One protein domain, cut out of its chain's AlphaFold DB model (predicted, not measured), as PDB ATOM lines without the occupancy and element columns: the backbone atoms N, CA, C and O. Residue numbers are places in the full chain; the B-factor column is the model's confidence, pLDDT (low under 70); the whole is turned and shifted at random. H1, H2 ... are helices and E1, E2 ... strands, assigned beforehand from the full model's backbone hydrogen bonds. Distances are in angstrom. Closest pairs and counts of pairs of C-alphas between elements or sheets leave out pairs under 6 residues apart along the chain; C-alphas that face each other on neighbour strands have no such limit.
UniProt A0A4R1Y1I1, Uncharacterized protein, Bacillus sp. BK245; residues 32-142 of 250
ATOM      1  N   PRO A  32     254.831 196.853 157.068       87.06
ATOM      2  CA  PRO A  32     254.589 198.062 156.308       87.06
ATOM      3  C   PRO A  32     255.799 198.393 155.428       87.06
ATOM      4  O   PRO A  32     256.956 198.290 155.837       87.06
ATOM      5  N   ILE A  33     255.532 198.849 154.207       90.38
ATOM      6  CA  ILE A  33     256.521 199.415 153.292       90.38
ATOM      7  C   ILE A  33     256.048 200.751 152.735       90.38
ATOM      8  O   ILE A  33     254.863 201.064 152.675       90.38
ATOM      9  N   SER A  34     257.015 201.541 152.282       89.62
ATOM     10  CA  SER A  34     256.775 202.817 151.619       89.62
ATOM     11  C   SER A  34     256.227 202.628 150.203       89.62
ATOM     12  O   SER A  34     256.752 201.816 149.436       89.62
ATOM     13  N   ILE A  35     255.264 203.469 149.811       92.12
ATOM     14  CA  ILE A  35     254.764 203.546 148.428       92.12
ATOM     15  C   ILE A  35     255.877 203.859 147.417       92.12
ATOM     16  O   ILE A  35     255.839 203.372 146.291       92.12
ATOM     17  N   ASN A  36     256.926 204.579 147.830       88.25
ATOM     18  CA  ASN A  36     258.078 204.886 146.974       88.25
ATOM     19  C   ASN A  36     258.919 203.639 146.655       88.25
ATOM     20  O   ASN A  36     259.605 203.608 145.637       88.25
ATOM     21  N   ASN A  37     258.853 202.611 147.507       87.38
ATOM     22  CA  ASN A  37     259.581 201.354 147.320       87.38
ATOM     23  C   ASN A  37     258.775 200.345 146.487       87.38
ATOM     24  O   ASN A  37     259.297 199.294 146.105       87.38
ATOM     25  N   VAL A  38     257.504 200.648 146.207       89.38
ATOM     26  CA  VAL A  38     256.643 199.818 145.374       89.38
ATOM     27  C   VAL A  38     256.785 200.232 143.916       89.38
ATOM     28  O   VAL A  38     256.326 201.279 143.465       89.38
ATOM     29  N   ASP A  39     257.365 199.338 143.134       90.19
ATOM     30  CA  ASP A  39     257.240 199.321 141.686       90.19
ATOM     31  C   ASP A  39     255.814 198.916 141.275       90.19
ATOM     32  O   ASP A  39     255.518 197.743 141.029       90.19
ATOM     33  N   LEU A  40     254.925 199.911 141.214       89.00
ATOM     34  CA  LEU A  40     253.543 199.754 140.751       89.00
ATOM     35  C   LEU A  40     253.468 199.268 139.294       89.00
ATOM     36  O   LEU A  40     252.488 198.625 138.924       89.00
ATOM     37  N   ASN A  41     254.494 199.527 138.473       87.19
ATOM     38  CA  ASN A  41     254.515 199.094 137.075       87.19
ATOM     39  C   ASN A  41     254.691 197.582 136.998       87.19
ATOM     40  O   ASN A  41     254.039 196.923 136.190       87.19
ATOM     41  N   TYR A  42     255.589 197.044 137.826       87.38
ATOM     42  CA  TYR A  42     255.797 195.607 137.941       87.38
ATOM     43  C   TYR A  42     254.506 194.905 138.377       87.38
ATOM     44  O   TYR A  42     254.109 193.939 137.731       87.38
ATOM     45  N   VAL A  43     253.816 195.438 139.394       87.81
ATOM     46  CA  VAL A  43     252.530 194.892 139.866       87.81
ATOM     47  C   VAL A  43     251.469 194.948 138.763       87.81
ATOM     48  O   VAL A  43     250.815 193.950 138.489       87.81
ATOM     49  N   ALA A  44     251.337 196.087 138.075       85.62
ATOM     50  CA  ALA A  44     250.343 196.270 137.016       85.62
ATOM     51  C   ALA A  44     250.554 195.350 135.797       85.62
ATOM     52  O   ALA A  44     249.586 194.980 135.138       85.62
ATOM     53  N   LYS A  45     251.807 195.008 135.468       84.38
ATOM     54  CA  LYS A  45     252.152 194.189 134.292       84.38
ATOM     55  C   LYS A  45     252.070 192.681 134.530       84.38
ATOM     56  O   LYS A  45     251.912 191.954 133.558       84.38
ATOM     57  N   ASN A  46     252.207 192.224 135.773       82.88
ATOM     58  CA  ASN A  46     252.357 190.804 136.106       82.88
ATOM     59  C   ASN A  46     251.113 190.229 136.808       82.88
ATOM     60  O   ASN A  46     251.252 189.383 137.678       82.88
ATOM     61  N   ASP A  47     249.924 190.697 136.420       84.88
ATOM     62  CA  ASP A  47     248.635 190.366 137.045       84.88
ATOM     63  C   ASP A  47     248.476 190.924 138.481       84.88
ATOM     64  O   ASP A  47     248.932 190.328 139.457       84.88
ATOM     65  N   PRO A  48     247.815 192.085 138.651       86.94
ATOM     66  CA  PRO A  48     247.556 192.665 139.968       86.94
ATOM     67  C   PRO A  48     246.832 191.736 140.947       86.94
ATOM     68  O   PRO A  48     247.079 191.847 142.149       86.94
ATOM     69  N   ASP A  49     245.974 190.836 140.464       86.75
ATOM     70  CA  ASP A  49     245.154 189.960 141.314       86.75
ATOM     71  C   ASP A  49     246.009 188.914 142.020       86.75
ATOM     72  O   ASP A  49     245.712 188.518 143.148       86.75
ATOM     73  N   PHE A  50     247.123 188.540 141.391       84.81
ATOM     74  CA  PHE A  50     248.144 187.689 141.981       84.81
ATOM     75  C   PHE A  50     248.926 188.388 143.102       84.81
ATOM     76  O   PHE A  50     249.431 187.746 144.019       84.81
ATOM     77  N   PHE A  51     249.071 189.714 143.057       87.31
ATOM     78  CA  PHE A  51     249.860 190.429 144.062       87.31
ATOM     79  C   PHE A  51     249.025 191.070 145.150       87.31
ATOM     80  O   PHE A  51     249.550 191.269 146.239       87.31
ATOM     81  N   ILE A  52     247.787 191.471 144.878       91.38
ATOM     82  CA  ILE A  52     247.020 192.353 145.757       91.38
ATOM     83  C   ILE A  52     245.892 191.573 146.421       91.38
ATOM     84  O   ILE A  52     244.901 191.186 145.809       91.38
ATOM     85  N   GLN A  53     245.992 191.435 147.738       91.75
ATOM     86  CA  GLN A  53     244.922 190.882 148.561       91.75
ATOM     87  C   GLN A  53     243.826 191.914 148.868       91.75
ATOM     88  O   GLN A  53     242.651 191.572 149.064       91.75
ATOM     89  N   SER A  54     244.201 193.186 148.988       94.56
ATOM     90  CA  SER A  54     243.256 194.268 149.251       94.56
ATOM     91  C   SER A  54     243.790 195.590 148.732       94.56
ATOM     92  O   SER A  54     244.922 195.941 149.035       94.56
ATOM     93  N   PHE A  55     242.960 196.342 148.020       96.88
ATOM     94  CA  PHE A  55     243.229 197.730 147.659       96.88
ATOM     95  C   PHE A  55     242.029 198.557 148.101       96.88
ATOM     96  O   PHE A  55     240.928 198.400 147.576       96.88
ATOM     97  N   VAL A  56     242.235 199.391 149.109       97.31
ATOM     98  CA  VAL A  56     241.210 200.203 149.752       97.31
ATOM     99  C   VAL A  56     241.471 201.675 149.452       97.31
ATOM    100  O   VAL A  56     242.603 202.140 149.567       97.31
ATOM    101  N   ILE A  57     240.429 202.394 149.039       96.94
ATOM    102  CA  ILE A  57     240.468 203.825 148.731       96.94
ATOM    103  C   ILE A  57     239.385 204.520 149.545       96.94
ATOM    104  O   ILE A  57     238.217 204.122 149.494       96.94
ATOM    105  N   ASP A  58     239.762 205.578 150.252       95.88
ATOM    106  CA  ASP A  58     238.804 206.441 150.926       95.88
ATOM    107  C   ASP A  58     238.169 207.442 149.944       95.88
ATOM    108  O   ASP A  58     238.781 208.428 149.512       95.88
ATOM    109  N   PHE A  59     236.916 207.172 149.570       94.06
ATOM    110  CA  PHE A  59     236.121 208.072 148.746       94.06
ATOM    111  C   PHE A  59     235.160 208.956 149.529       94.06
ATOM    112  O   PHE A  59     234.597 209.812 148.870       94.06
ATOM    113  N   GLU A  60     234.953 208.812 150.842       88.81
ATOM    114  CA  GLU A  60     233.863 209.457 151.613       88.81
ATOM    115  C   GLU A  60     233.357 210.801 151.032       88.81
ATOM    116  O   GLU A  60     233.975 211.856 151.178       88.81
ATOM    117  N   ASP A  61     232.260 210.750 150.266       91.56
ATOM    118  CA  ASP A  61     231.684 211.890 149.543       91.56
ATOM    119  C   ASP A  61     230.175 211.732 149.305       91.56
ATOM    120  O   ASP A  61     229.549 210.772 149.728       91.56
ATOM    121  N   ASN A  62     229.561 212.676 148.601       92.69
ATOM    122  CA  ASN A  62     228.121 212.683 148.347       92.69
ATOM    123  C   ASN A  62     227.639 211.754 147.212       92.69
ATOM    124  O   ASN A  62     226.451 211.765 146.891       92.69
ATOM    125  N   ILE A  63     228.527 211.005 146.552       93.94
ATOM    126  CA  ILE A  63     228.168 210.072 145.472       93.94
ATOM    127  C   ILE A  63     228.392 208.627 145.915       93.94
ATOM    128  O   ILE A  63     227.473 207.817 145.818       93.94
ATOM    129  N   ILE A  64     229.598 208.318 146.392       95.12
ATOM    130  CA  ILE A  64     230.021 206.989 146.842       95.12
ATOM    131  C   ILE A  64     229.848 206.862 148.359       95.12
ATOM    132  O   ILE A  64     229.404 205.818 148.821       95.12
ATOM    133  N   GLY A  65     230.174 207.903 149.135       91.62
ATOM    134  CA  GLY A  65     229.848 207.970 150.570       91.62
ATOM    135  C   GLY A  65     230.543 206.981 151.490       91.62
ATOM    136  O   GLY A  65     230.074 206.784 152.606       91.62
ATOM    137  N   LYS A  66     231.627 206.340 151.043       92.25
ATOM    138  CA  LYS A  66     232.323 205.316 151.827       92.25
ATOM    139  C   LYS A  66     233.735 205.048 151.340       92.25
ATOM    140  O   LYS A  66     234.055 205.244 150.168       92.25
ATOM    141  N   THR A  67     234.529 204.470 152.228       94.00
ATOM    142  CA  THR A  67     235.754 203.764 151.861       94.00
ATOM    143  C   THR A  67     235.419 202.506 151.048       94.00
ATOM    144  O   THR A  67     234.588 201.686 151.449       94.00
ATOM    145  N   LYS A  68     236.064 202.337 149.890       94.31
ATOM    146  CA  LYS A  68     235.836 201.215 148.971       94.31
ATOM    147  C   LYS A  68     237.046 200.304 148.889       94.31
ATOM    148  O   LYS A  68     238.147 200.746 148.586       94.31
ATOM    149  N   LYS A  69     236.808 199.003 149.067       95.06
ATOM    150  CA  LYS A  69     237.735 197.960 148.633       95.06
ATOM    151  C   LYS A  69     237.473 197.664 147.158       95.06
ATOM    152  O   LYS A  69     236.400 197.168 146.817       95.06
ATOM    153  N   LEU A  70     238.444 197.977 146.313       94.88
ATOM    154  CA  LEU A  70     238.437 197.617 144.902       94.88
ATOM    155  C   LEU A  70     238.467 196.091 144.740       94.88
ATOM    156  O   LEU A  70     238.984 195.371 145.601       94.88
ATOM    157  N   ASN A  71     237.895 195.601 143.645       91.56
ATOM    158  CA  ASN A  71     238.022 194.201 143.246       91.56
ATOM    159  C   ASN A  71     239.211 194.019 142.288       91.56
ATOM    160  O   ASN A  71     239.878 194.984 141.921       91.56
ATOM    161  N   GLY A  72     239.449 192.780 141.862       87.75
ATOM    162  CA  GLY A  72     240.596 192.463 141.022       87.75
ATOM    163  C   GLY A  72     240.650 193.219 139.689       87.75
ATOM    164  O   GLY A  72     241.616 193.921 139.378       87.75
ATOM    165  N   ILE A  73     239.532 193.226 138.950       89.56
ATOM    166  CA  ILE A  73     239.429 193.967 137.680       89.56
ATOM    167  C   ILE A  73     239.657 195.480 137.858       89.56
ATOM    168  O   ILE A  73     240.059 196.167 136.910       89.56
ATOM    169  N   ASP A  74     239.439 196.005 139.065       94.50
ATOM    170  CA  ASP A  74     239.661 197.408 139.373       94.50
ATOM    171  C   ASP A  74     241.123 197.771 139.645       94.50
ATOM    172  O   ASP A  74     241.549 198.904 139.385       94.50
ATOM    173  N   TYR A  75     241.924 196.819 140.125       95.00
ATOM    174  CA  TYR A  75     243.319 197.070 140.482       95.00
ATOM    175  C   TYR A  75     244.123 197.604 139.298       95.00
ATOM    176  O   TYR A  75     244.916 198.534 139.455       95.00
ATOM    177  N   TYR A  76     243.886 197.077 138.096       92.50
ATOM    178  CA  TYR A  76     244.648 197.465 136.912       92.50
ATOM    179  C   TYR A  76     244.519 198.959 136.582       92.50
ATOM    180  O   TYR A  76     245.521 199.655 136.388       92.50
ATOM    181  N   TRP A  77     243.288 199.484 136.524       94.38
ATOM    182  CA  TRP A  77     243.080 200.893 136.183       94.38
ATOM    183  C   TRP A  77     243.504 201.818 137.328       94.38
ATOM    184  O   TRP A  77     244.085 202.876 137.065       94.38
ATOM    185  N   ALA A  78     243.299 201.398 138.580       96.75
ATOM    186  CA  ALA A  78     243.696 202.172 139.750       96.75
ATOM    187  C   ALA A  78     245.224 202.312 139.836       96.75
ATOM    188  O   ALA A  78     245.739 203.429 139.927       96.75
ATOM    189  N   LEU A  79     245.971 201.209 139.697       95.56
ATOM    190  CA  LEU A  79     247.440 201.221 139.672       95.56
ATOM    191  C   LEU A  79     247.987 202.078 138.525       95.56
ATOM    192  O   LEU A  79     248.932 202.843 138.720       95.56
ATOM    193  N   LYS A  80     247.368 202.009 137.338       94.12
ATOM    194  CA  LYS A  80     247.751 202.840 136.186       94.12
ATOM    195  C   LYS A  80     247.568 204.335 136.469       94.12
ATOM    196  O   LYS A  80     248.405 205.134 136.044       94.12
ATOM    197  N   LEU A  81     246.502 204.724 137.173       96.38
ATOM    198  CA  LEU A  81     246.290 206.115 137.584       96.38
ATOM    199  C   LEU A  81     247.314 206.565 138.630       96.38
ATOM    200  O   LEU A  81     247.889 207.641 138.462       96.38
ATOM    201  N   LEU A  82     247.609 205.738 139.638       96.19
ATOM    202  CA  LEU A  82     248.658 206.031 140.624       96.19
ATOM    203  C   LEU A  82     250.029 206.202 139.955       96.19
ATOM    204  O   LEU A  82     250.738 207.172 140.212       96.19
ATOM    205  N   GLN A  83     250.380 205.305 139.029       93.06
ATOM    206  CA  GLN A  83     251.638 205.363 138.285       93.06
ATOM    207  C   GLN A  83     251.769 206.641 137.446       93.06
ATOM    208  O   GLN A  83     252.851 207.223 137.376       93.06
ATOM    209  N   LYS A  84     250.695 207.059 136.769       95.25
ATOM    210  CA  LYS A  84     250.709 208.270 135.937       95.25
ATOM    211  C   LYS A  84     250.823 209.557 136.756       95.25
ATOM    212  O   LYS A  84     251.226 210.572 136.203       95.25
ATOM    213  N   ASN A  85     250.483 209.509 138.043       95.88
ATOM    214  CA  ASN A  85     250.390 210.669 138.923       95.88
ATOM    215  C   ASN A  85     251.248 210.483 140.187       95.88
ATOM    216  O   ASN A  85     250.822 210.821 141.287       95.88
ATOM    217  N   LYS A  86     252.463 209.929 140.054       92.88
ATOM    218  CA  LYS A  86     253.357 209.645 141.200       92.88
ATOM    219  C   LYS A  86     253.665 210.867 142.070       92.88
ATOM    220  O   LYS A  86     253.898 210.720 143.263       92.88
ATOM    221  N   ASN A  87     253.667 212.062 141.484       94.38
ATOM    222  CA  ASN A  87     253.883 213.332 142.182       94.38
ATOM    223  C   ASN A  87     252.702 213.751 143.079       94.38
ATOM    224  O   ASN A  87     252.849 214.663 143.882       94.38
ATOM    225  N   GLU A  88     251.548 213.101 142.939       96.06
ATOM    226  CA  GLU A  88     250.342 213.336 143.736       96.06
ATOM    227  C   GLU A  88     250.215 212.329 144.898       96.06
ATOM    228  O   GLU A  88     249.155 212.250 145.521       96.06
ATOM    229  N   LEU A  89     251.264 211.532 145.163       96.25
ATOM    230  CA  LEU A  89     251.326 210.533 146.233       96.25
ATOM    231  C   LEU A  89     252.175 211.054 147.397       96.25
ATOM    232  O   LEU A  89     253.275 211.574 147.204       96.25
ATOM    233  N   TYR A  90     251.691 210.868 148.619       95.94
ATOM    234  CA  TYR A  90     252.321 211.360 149.837       95.94
ATOM    235  C   TYR A  90     252.388 210.249 150.880       95.94
ATOM    236  O   TYR A  90     251.425 209.516 151.075       95.94
ATOM    237  N   GLN A  91     253.514 210.121 151.576       93.56
ATOM    238  CA  GLN A  91     253.630 209.163 152.683       93.56
ATOM    239  C   GLN A  91     252.879 209.634 153.931       93.56
ATOM    240  O   GLN A  91     252.307 208.829 154.656       93.56
ATOM    241  N   GLU A  92     252.857 210.944 154.157       93.62
ATOM    242  CA  GLU A  92     252.224 211.565 155.315       93.62
ATOM    243  C   GLU A  92     250.958 212.314 154.913       93.62
ATOM    244  O   GLU A  92     250.845 212.837 153.797       93.62
ATOM    245  N   LYS A  93     250.011 212.393 155.853       95.06
ATOM    246  CA  LYS A  93     248.754 213.110 155.662       95.06
ATOM    247  C   LYS A  93     249.026 214.597 155.462       95.06
ATOM    248  O   LYS A  93     249.655 215.239 156.299       95.06
ATOM    249  N   LYS A  94     248.474 215.161 154.390       93.44
ATOM    250  CA  LYS A  94     248.445 216.608 154.134       93.44
ATOM    251  C   LYS A  94     246.995 217.110 154.067       93.44
ATOM    252  O   LYS A  94     246.076 216.296 153.928       93.44
ATOM    253  N   PRO A  95     246.751 218.429 154.152       93.94
ATOM    254  CA  PRO A  95     245.426 218.982 153.879       93.94
ATOM    255  C   PRO A  95     244.900 218.525 152.510       93.94
ATOM    256  O   PRO A  95     245.668 218.452 151.553       93.94
ATOM    257  N   ASN A  96     243.603 218.217 152.424       92.56
ATOM    258  CA  ASN A  96     242.928 217.762 151.195       92.56
ATOM    259  C   ASN A  96     243.587 216.532 150.545       92.56
ATOM    260  O   ASN A  96     243.675 216.418 149.318       92.56
ATOM    261  N   THR A  97     244.066 215.610 151.383       96.06
ATOM    262  CA  THR A  97     244.558 214.307 150.939       96.06
ATOM    263  C   THR A  97     243.744 213.168 151.524       96.06
ATOM    264  O   THR A  97     243.129 213.303 152.582       96.06
ATOM    265  N   TYR A  98     243.749 212.052 150.807       96.50
ATOM    266  CA  TYR A  98     242.859 210.924 151.048       96.50
ATOM    267  C   TYR A  98     243.648 209.632 151.113       96.50
ATOM    268  O   TYR A  98     244.622 209.466 150.378       96.50
ATOM    269  N   LEU A  99     243.237 208.742 152.009       97.19
ATOM    270  CA  LEU A  99     243.971 207.526 152.315       97.19
ATOM    271  C   LEU A  99     243.800 206.475 151.209       97.19
ATOM    272  O   LEU A  99     242.702 206.259 150.689       97.19
ATOM    273  N   ILE A 100     244.896 205.790 150.897       97.81
ATOM    274  CA  ILE A 100     244.910 204.521 150.180       97.81
ATOM    275  C   ILE A 100     245.681 203.494 151.004       97.81
ATOM    276  O   ILE A 100     246.806 203.753 151.439       97.81
ATOM    277  N   ASP A 101     245.115 202.291 151.087       97.19
ATOM    278  CA  ASP A 101     245.776 201.109 151.629       97.19
ATOM    279  C   ASP A 101     245.867 200.000 150.579       97.19
ATOM    280  O   ASP A 101     244.858 199.553 150.029       97.19
ATOM    281  N   ILE A 102     247.078 199.504 150.332       95.81
ATOM    282  CA  ILE A 102     247.331 198.329 149.491       95.81
ATOM    283  C   ILE A 102     247.961 197.245 150.356       95.81
ATOM    284  O   ILE A 102     249.031 197.415 150.929       95.81
ATOM    285  N   THR A 103     247.298 196.101 150.439       93.94
ATOM    286  CA  THR A 103     247.785 194.896 151.106       93.94
ATOM    287  C   THR A 103     248.135 193.853 150.056       93.94
ATOM    288  O   THR A 103     247.265 193.435 149.288       93.94
ATOM    289  N   PHE A 104     249.387 193.405 150.034       91.38
ATOM    290  CA  PHE A 104     249.863 192.409 149.078       91.38
ATOM    291  C   PHE A 104     249.615 190.982 149.566       91.38
ATOM    292  O   PHE A 104     249.627 190.728 150.763       91.38
ATOM    293  N   GLN A 105     249.392 190.034 148.664       87.25
ATOM    294  CA  GLN A 105     249.146 188.636 148.996       87.25
ATOM    295  C   GLN A 105     250.330 188.023 149.754       87.25
ATOM    296  O   GLN A 105     251.492 188.359 149.523       87.25
ATOM    297  N   GLU A 106     250.022 187.124 150.687       79.12
ATOM    298  CA  GLU A 106     251.011 186.294 151.364       79.12
ATOM    299  C   GLU A 106     250.919 184.859 150.822       79.12
ATOM    300  O   GLU A 106     250.038 184.083 151.198       79.12
ATOM    301  N   LEU A 107     251.808 184.513 149.899       71.88
ATOM    302  CA  LEU A 107     251.921 183.198 149.284       71.88
ATOM    303  C   LEU A 107     252.889 182.342 150.102       71.88
ATOM    304  O   LEU A 107     254.078 182.654 150.219       71.88
ATOM    305  N   LYS A 108     252.370 181.265 150.705       61.38
ATOM    306  CA  LYS A 108     253.139 180.484 151.680       61.38
ATOM    307  C   LYS A 108     254.042 179.404 151.105       61.38
ATOM    308  O   LYS A 108     255.083 179.229 151.717       61.38
ATOM    309  N   TRP A 109     253.747 178.769 149.964       51.25
ATOM    310  CA  TRP A 109     254.685 177.906 149.218       51.25
ATOM    311  C   TRP A 109     254.108 177.432 147.873       51.25
ATOM    312  O   TRP A 109     253.014 176.878 147.834       51.25
ATOM    313  N   SER A 110     254.912 177.543 146.814       44.34
ATOM    314  CA  SER A 110     255.063 176.554 145.737       44.34
ATOM    315  C   SER A 110     256.503 176.681 145.217       44.34
ATOM    316  O   SER A 110     257.009 177.787 145.044       44.34
ATOM    317  N   PHE A 111     257.200 175.554 145.056       43.69
ATOM    318  CA  PHE A 111     258.638 175.473 144.735       43.69
ATOM    319  C   PHE A 111     259.029 176.067 143.365       43.69
ATOM    320  O   PHE A 111     260.211 176.136 143.051       43.69
ATOM    321  N   GLU A 112     258.058 176.514 142.571       43.78
ATOM    322  CA  GLU A 112     258.262 177.029 141.211       43.78
ATOM    323  C   GLU A 112     258.047 178.541 141.081       43.78
ATOM    324  O   GLU A 112     258.271 179.102 140.012       43.78
ATOM    325  N   TYR A 113     257.627 179.224 142.149       48.75
ATOM    326  CA  TYR A 113     257.229 180.625 142.063       48.75
ATOM    327  C   TYR A 113     258.055 181.463 143.032       48.75
ATOM    328  O   TYR A 113     257.856 181.419 144.248       48.75
ATOM    329  N   ASP A 114     258.995 182.229 142.475       52.72
ATOM    330  CA  ASP A 114     259.731 183.266 143.193       52.72
ATOM    331  C   ASP A 114     258.748 184.096 144.022       52.72
ATOM    332  O   ASP A 114     257.830 184.734 143.496       52.72
ATOM    333  N   ARG A 115     258.917 184.061 145.349       63.44
ATOM    334  CA  ARG A 115     258.122 184.867 146.275       63.44
ATOM    335  C   ARG A 115     258.202 186.312 145.799       63.44
ATOM    336  O   ARG A 115     259.291 186.885 145.763       63.44
ATOM    337  N   SER A 116     257.060 186.906 145.446       72.25
ATOM    338  CA  SER A 116     257.007 188.326 145.102       72.25
ATOM    339  C   SER A 116     257.759 189.136 146.156       72.25
ATOM    340  O   SER A 116     257.583 188.917 147.356       72.25
ATOM    341  N   LYS A 117     258.555 190.128 145.745       80.00
ATOM    342  CA  LYS A 117     259.258 191.021 146.686       80.00
ATOM    343  C   LYS A 117     258.314 191.812 147.613       80.00
ATOM    344  O   LYS A 117     258.785 192.455 148.557       80.00
ATOM    345  N   TYR A 118     257.001 191.767 147.358       85.94
ATOM    346  CA  TYR A 118     255.947 192.357 148.187       85.94
ATOM    347  C   TYR A 118     255.167 191.353 149.040       85.94
ATOM    348  O   TYR A 118     254.205 191.742 149.692       85.94
ATOM    349  N   ASN A 119     255.560 190.080 149.044       85.88
ATOM    350  CA  ASN A 119     254.858 189.020 149.753       85.88
ATOM    351  C   ASN A 119     254.568 189.390 151.218       85.88
ATOM    352  O   ASN A 119     255.497 189.672 151.972       85.88
ATOM    353  N   GLY A 120     253.288 189.381 151.601       84.81
ATOM    354  CA  GLY A 120     252.847 189.673 152.968       84.81
ATOM    355  C   GLY A 120     253.006 191.130 153.415       84.81
ATOM    356  O   GLY A 120     252.818 191.410 154.593       84.81
ATOM    357  N   LYS A 121     253.329 192.066 152.515       90.38
ATOM    358  CA  LYS A 121     253.563 193.474 152.870       90.38
ATOM    359  C   LYS A 121     252.296 194.325 152.769       90.38
ATOM    360  O   LYS A 121     251.342 193.966 152.072       90.38
ATOM    361  N   GLN A 122     252.304 195.481 153.426       93.88
ATOM    362  CA  GLN A 122     251.245 196.491 153.330       93.88
ATOM    363  C   GLN A 122     251.837 197.868 153.020       93.88
ATOM    364  O   GLN A 122     252.929 198.200 153.464       93.88
ATOM    365  N   VAL A 123     251.112 198.684 152.261       94.62
ATOM    366  CA  VAL A 123     251.440 200.088 152.008       94.62
ATOM    367  C   VAL A 123     250.232 200.925 152.372       94.62
ATOM    368  O   VAL A 123     249.141 200.675 151.867       94.62
ATOM    369  N   THR A 124     250.463 201.955 153.170       96.81
ATOM    370  CA  THR A 124     249.483 202.987 153.492       96.81
ATOM    371  C   THR A 124     250.061 204.327 153.063       96.81
ATOM    372  O   THR A 124     251.211 204.636 153.380       96.81
ATOM    373  N   PHE A 125     249.309 205.097 152.285       97.44
ATOM    374  CA  PHE A 125     249.749 206.391 151.764       97.44
ATOM    375  C   PHE A 125     248.549 207.291 151.465       97.44
ATOM    376  O   PHE A 125     247.398 206.874 151.555       97.44
ATOM    377  N   TYR A 126     248.822 208.537 151.100       98.12
ATOM    378  CA  TYR A 126     247.819 209.548 150.812       98.12
ATOM    379  C   TYR A 126     247.927 210.028 149.369       98.12
ATOM    380  O   TYR A 126     249.019 210.105 148.807       98.12
ATOM    381  N   ILE A 127     246.798 210.396 148.773       98.00
ATOM    382  CA  ILE A 127     246.727 211.000 147.438       98.00
ATOM    383  C   ILE A 127     246.125 212.395 147.507       98.00
ATOM    384  O   ILE A 127     245.318 212.677 148.393       98.00
ATOM    385  N   SER A 128     246.463 213.261 146.554       97.56
ATOM    386  CA  SER A 128     245.779 214.549 146.422       97.56
ATOM    387  C   SER A 128     244.301 214.396 146.050       97.56
ATOM    388  O   SER A 128     243.888 213.414 145.424       97.56
ATOM    389  N   GLU A 129     243.504 215.415 146.371       96.56
ATOM    390  CA  GLU A 129     242.109 215.528 145.932       96.56
ATOM    391  C   GLU A 129     241.947 215.356 144.414       96.56
ATOM    392  O   GLU A 129     241.034 214.670 143.952       96.56
ATOM    393  N   LYS A 130     242.870 215.915 143.622       96.88
ATOM    394  CA  LYS A 130     242.869 215.783 142.162       96.88
ATOM    395  C   LYS A 130     242.942 214.318 141.730       96.88
ATOM    396  O   LYS A 130     242.143 213.890 140.895       96.88
ATOM    397  N   LEU A 131     243.872 213.542 142.292       97.75
ATOM    398  CA  LEU A 131     244.009 212.125 141.954       97.75
ATOM    399  C   LEU A 131     242.848 211.290 142.504       97.75
ATOM    400  O   LEU A 131     242.358 210.404 141.803       97.75
ATOM    401  N   ARG A 132     242.340 211.611 143.702       97.06
ATOM    402  CA  ARG A 132     241.112 210.991 144.219       97.06
ATOM    403  C   ARG A 132     239.951 211.187 143.258       97.06
ATOM    404  O   ARG A 132     239.240 210.229 142.969       97.06
ATOM    405  N   ASN A 133     239.779 212.399 142.739       96.19
ATOM    406  CA  ASN A 133     238.715 212.696 141.791       96.19
ATOM    407  C   ASN A 133     238.877 211.865 140.512       96.19
ATOM    408  O   ASN A 133     237.904 211.265 140.081       96.19
ATOM    409  N   LEU A 134     240.086 211.716 139.959       96.94
ATOM    410  CA  LEU A 134     240.311 210.826 138.806       96.94
ATOM    411  C   LEU A 134     239.947 209.360 139.103       96.94
ATOM    412  O   LEU A 134     239.289 208.715 138.290       96.94
ATOM    413  N   LEU A 135     240.333 208.839 140.273       97.31
ATOM    414  CA  LEU A 135     239.980 207.475 140.683       97.31
ATOM    415  C   LEU A 135     238.460 207.314 140.853       97.31
ATOM    416  O   LEU A 135     237.884 206.329 140.396       97.31
ATOM    417  N   LYS A 136     237.803 208.307 141.460       96.00
ATOM    418  CA  LYS A 136     236.347 208.356 141.647       96.00
ATOM    419  C   LYS A 136     235.611 208.326 140.310       96.00
ATOM    420  O   LYS A 136     234.615 207.624 140.168       96.00
ATOM    421  N   GLN A 137     236.093 209.091 139.335       95.19
ATOM    422  CA  GLN A 137     235.512 209.160 137.998       95.19
ATOM    423  C   GLN A 137     235.527 207.787 137.304       95.19
ATOM    424  O   GLN A 137     234.487 207.330 136.827       95.19
ATOM    425  N   GLU A 138     236.672 207.097 137.309       95.94
ATOM    426  CA  GLU A 138     236.784 205.739 136.753       95.94
ATOM    427  C   GLU A 138     235.930 204.718 137.519       95.94
ATOM    428  O   GLU A 138     235.289 203.866 136.899       95.94
ATOM    429  N   TYR A 139     235.851 204.838 138.849       95.62
ATOM    430  CA  TYR A 139     234.992 203.985 139.668       95.62
ATOM    431  C   TYR A 139     233.509 204.153 139.301       95.62
ATOM    432  O   TYR A 139     232.841 203.177 138.972       95.62
ATOM    433  N   ILE A 140     232.997 205.387 139.272       94.62
ATOM    434  CA  ILE A 140     231.586 205.683 138.961       94.62
ATOM    435  C   ILE A 140     231.210 205.245 137.543       94.62
ATOM    436  O   ILE A 140     230.084 204.814 137.303       94.62
ATOM    437  N   LYS A 141     232.139 205.340 136.588       92.56
ATOM    438  CA  LYS A 141     231.914 204.863 135.219       92.56
ATOM    439  C   LYS A 141     231.605 203.362 135.168       92.56
ATOM    440  O   LYS A 141     230.831 202.939 134.313       92.56
ATOM    441  N   ARG A 142     232.215 202.573 136.059       92.44
ATOM    442  CA  ARG A 142     232.028 201.116 136.174       92.44
ATOM    443  C   ARG A 142     230.875 200.746 137.104       92.44
ATOM    444  O   ARG A 142     230.165 199.784 136.838       92.44
TER     445      ARG A 142
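Overview. This is residues 32 to 142 of the 250 residues of an uncharacterized protein of Bacillus sp. BK245 (UniProt A0A4R1Y1I1). A twisted sheet of four strands forms a wall, with two helices, H3 and H4, side by side over one face and no named helix over the opposite face; the short helices H1 and H2 pack on H3, and a loop, residues 109 to 114, sticks out and makes much of the length. The printed part has 111 residues with four named helices and four named strands, in the order H1 H2 E1 E2 H3 E3 E4 H4. The sheet's order is E2 - E1 - E3 - E4, all antiparallel, and the class is mixed, helices and strands. The whole is compact, with a radius of gyration of the C-alphas of 14.0 A, yet elongated, spanning 48 by 29 by 22 A.

Arrangement. Look first at inner strands E1, residues 52 to 58, and E3, residues 97 to 104: they are antiparallel, with N 56 and O 101 2.8 A apart, within hydrogen-bond range. Edge strand E2, residues 67 to 70, forms a hairpin with E1, N 68 to O 57 being 2.8 A. Edge strand E4, residues 121 to 128, forms a hairpin with E3, N 100 to O 125 being 2.8 A. Over E1 find H3, residues 72 to 84, at a height over the sheet of 9.5 A; it runs across the strands, only just, at 62 degrees to E1 on the local plane. E2, H3 and E3 make a split strand-helix-strand unit, two strands running the same way with E1 between them, and its crossover is right-handed. On the same face is H4, residues 129 to 142, at a height of 10.4 A, slantwise to the strands at 48 degrees to E3 on the local plane. H3 touches H4 with residues 77 to 82 alone, at a shallow tilt of 31 degrees, opposite ways; the closest C-alphas, of Ala 78 and Leu 135, are 6.5 A apart. H3 is the hub: it also touches H1, residues 40 to 45, at a steep tilt of 49 degrees, with the C-alphas of Ala 44 and Tyr 76 closest at 5.8 A. With residues 72 to 76 alone it touches H2, residues 48 to 51, the C-alphas of Asp 49 and Gly 72 being closest at 5.2 A. H2 only grazes the sheet, and H1 is not on it. Each O i to N i+4 pair is within hydrogen-bond range in H1 and H4, 7 of 9 in H3, and H2 is too short for one.

Along the chain. Find C-alpha 40 at (253.543, 199.754, 140.751), where H1 begins. E3 runs 22.6 A from C-alpha 97 at (244.558, 214.307, 150.939), and E4 runs 23.4 A. H3 is 19.4 A long; H4, 20.1 A, ends at C-alpha 142 at (232.028, 201.116, 136.174).

Size, cuts and confidence. The C-alphas farthest apart, of Asn 62 and Phe 111, are 48.3 A apart. The printed part has no cut; the links H3 to E3 and E3 to E4 are long. Look for low confidence at residues 108 to 115, under 70, against a mean pLDDT of the printed part of 89.3.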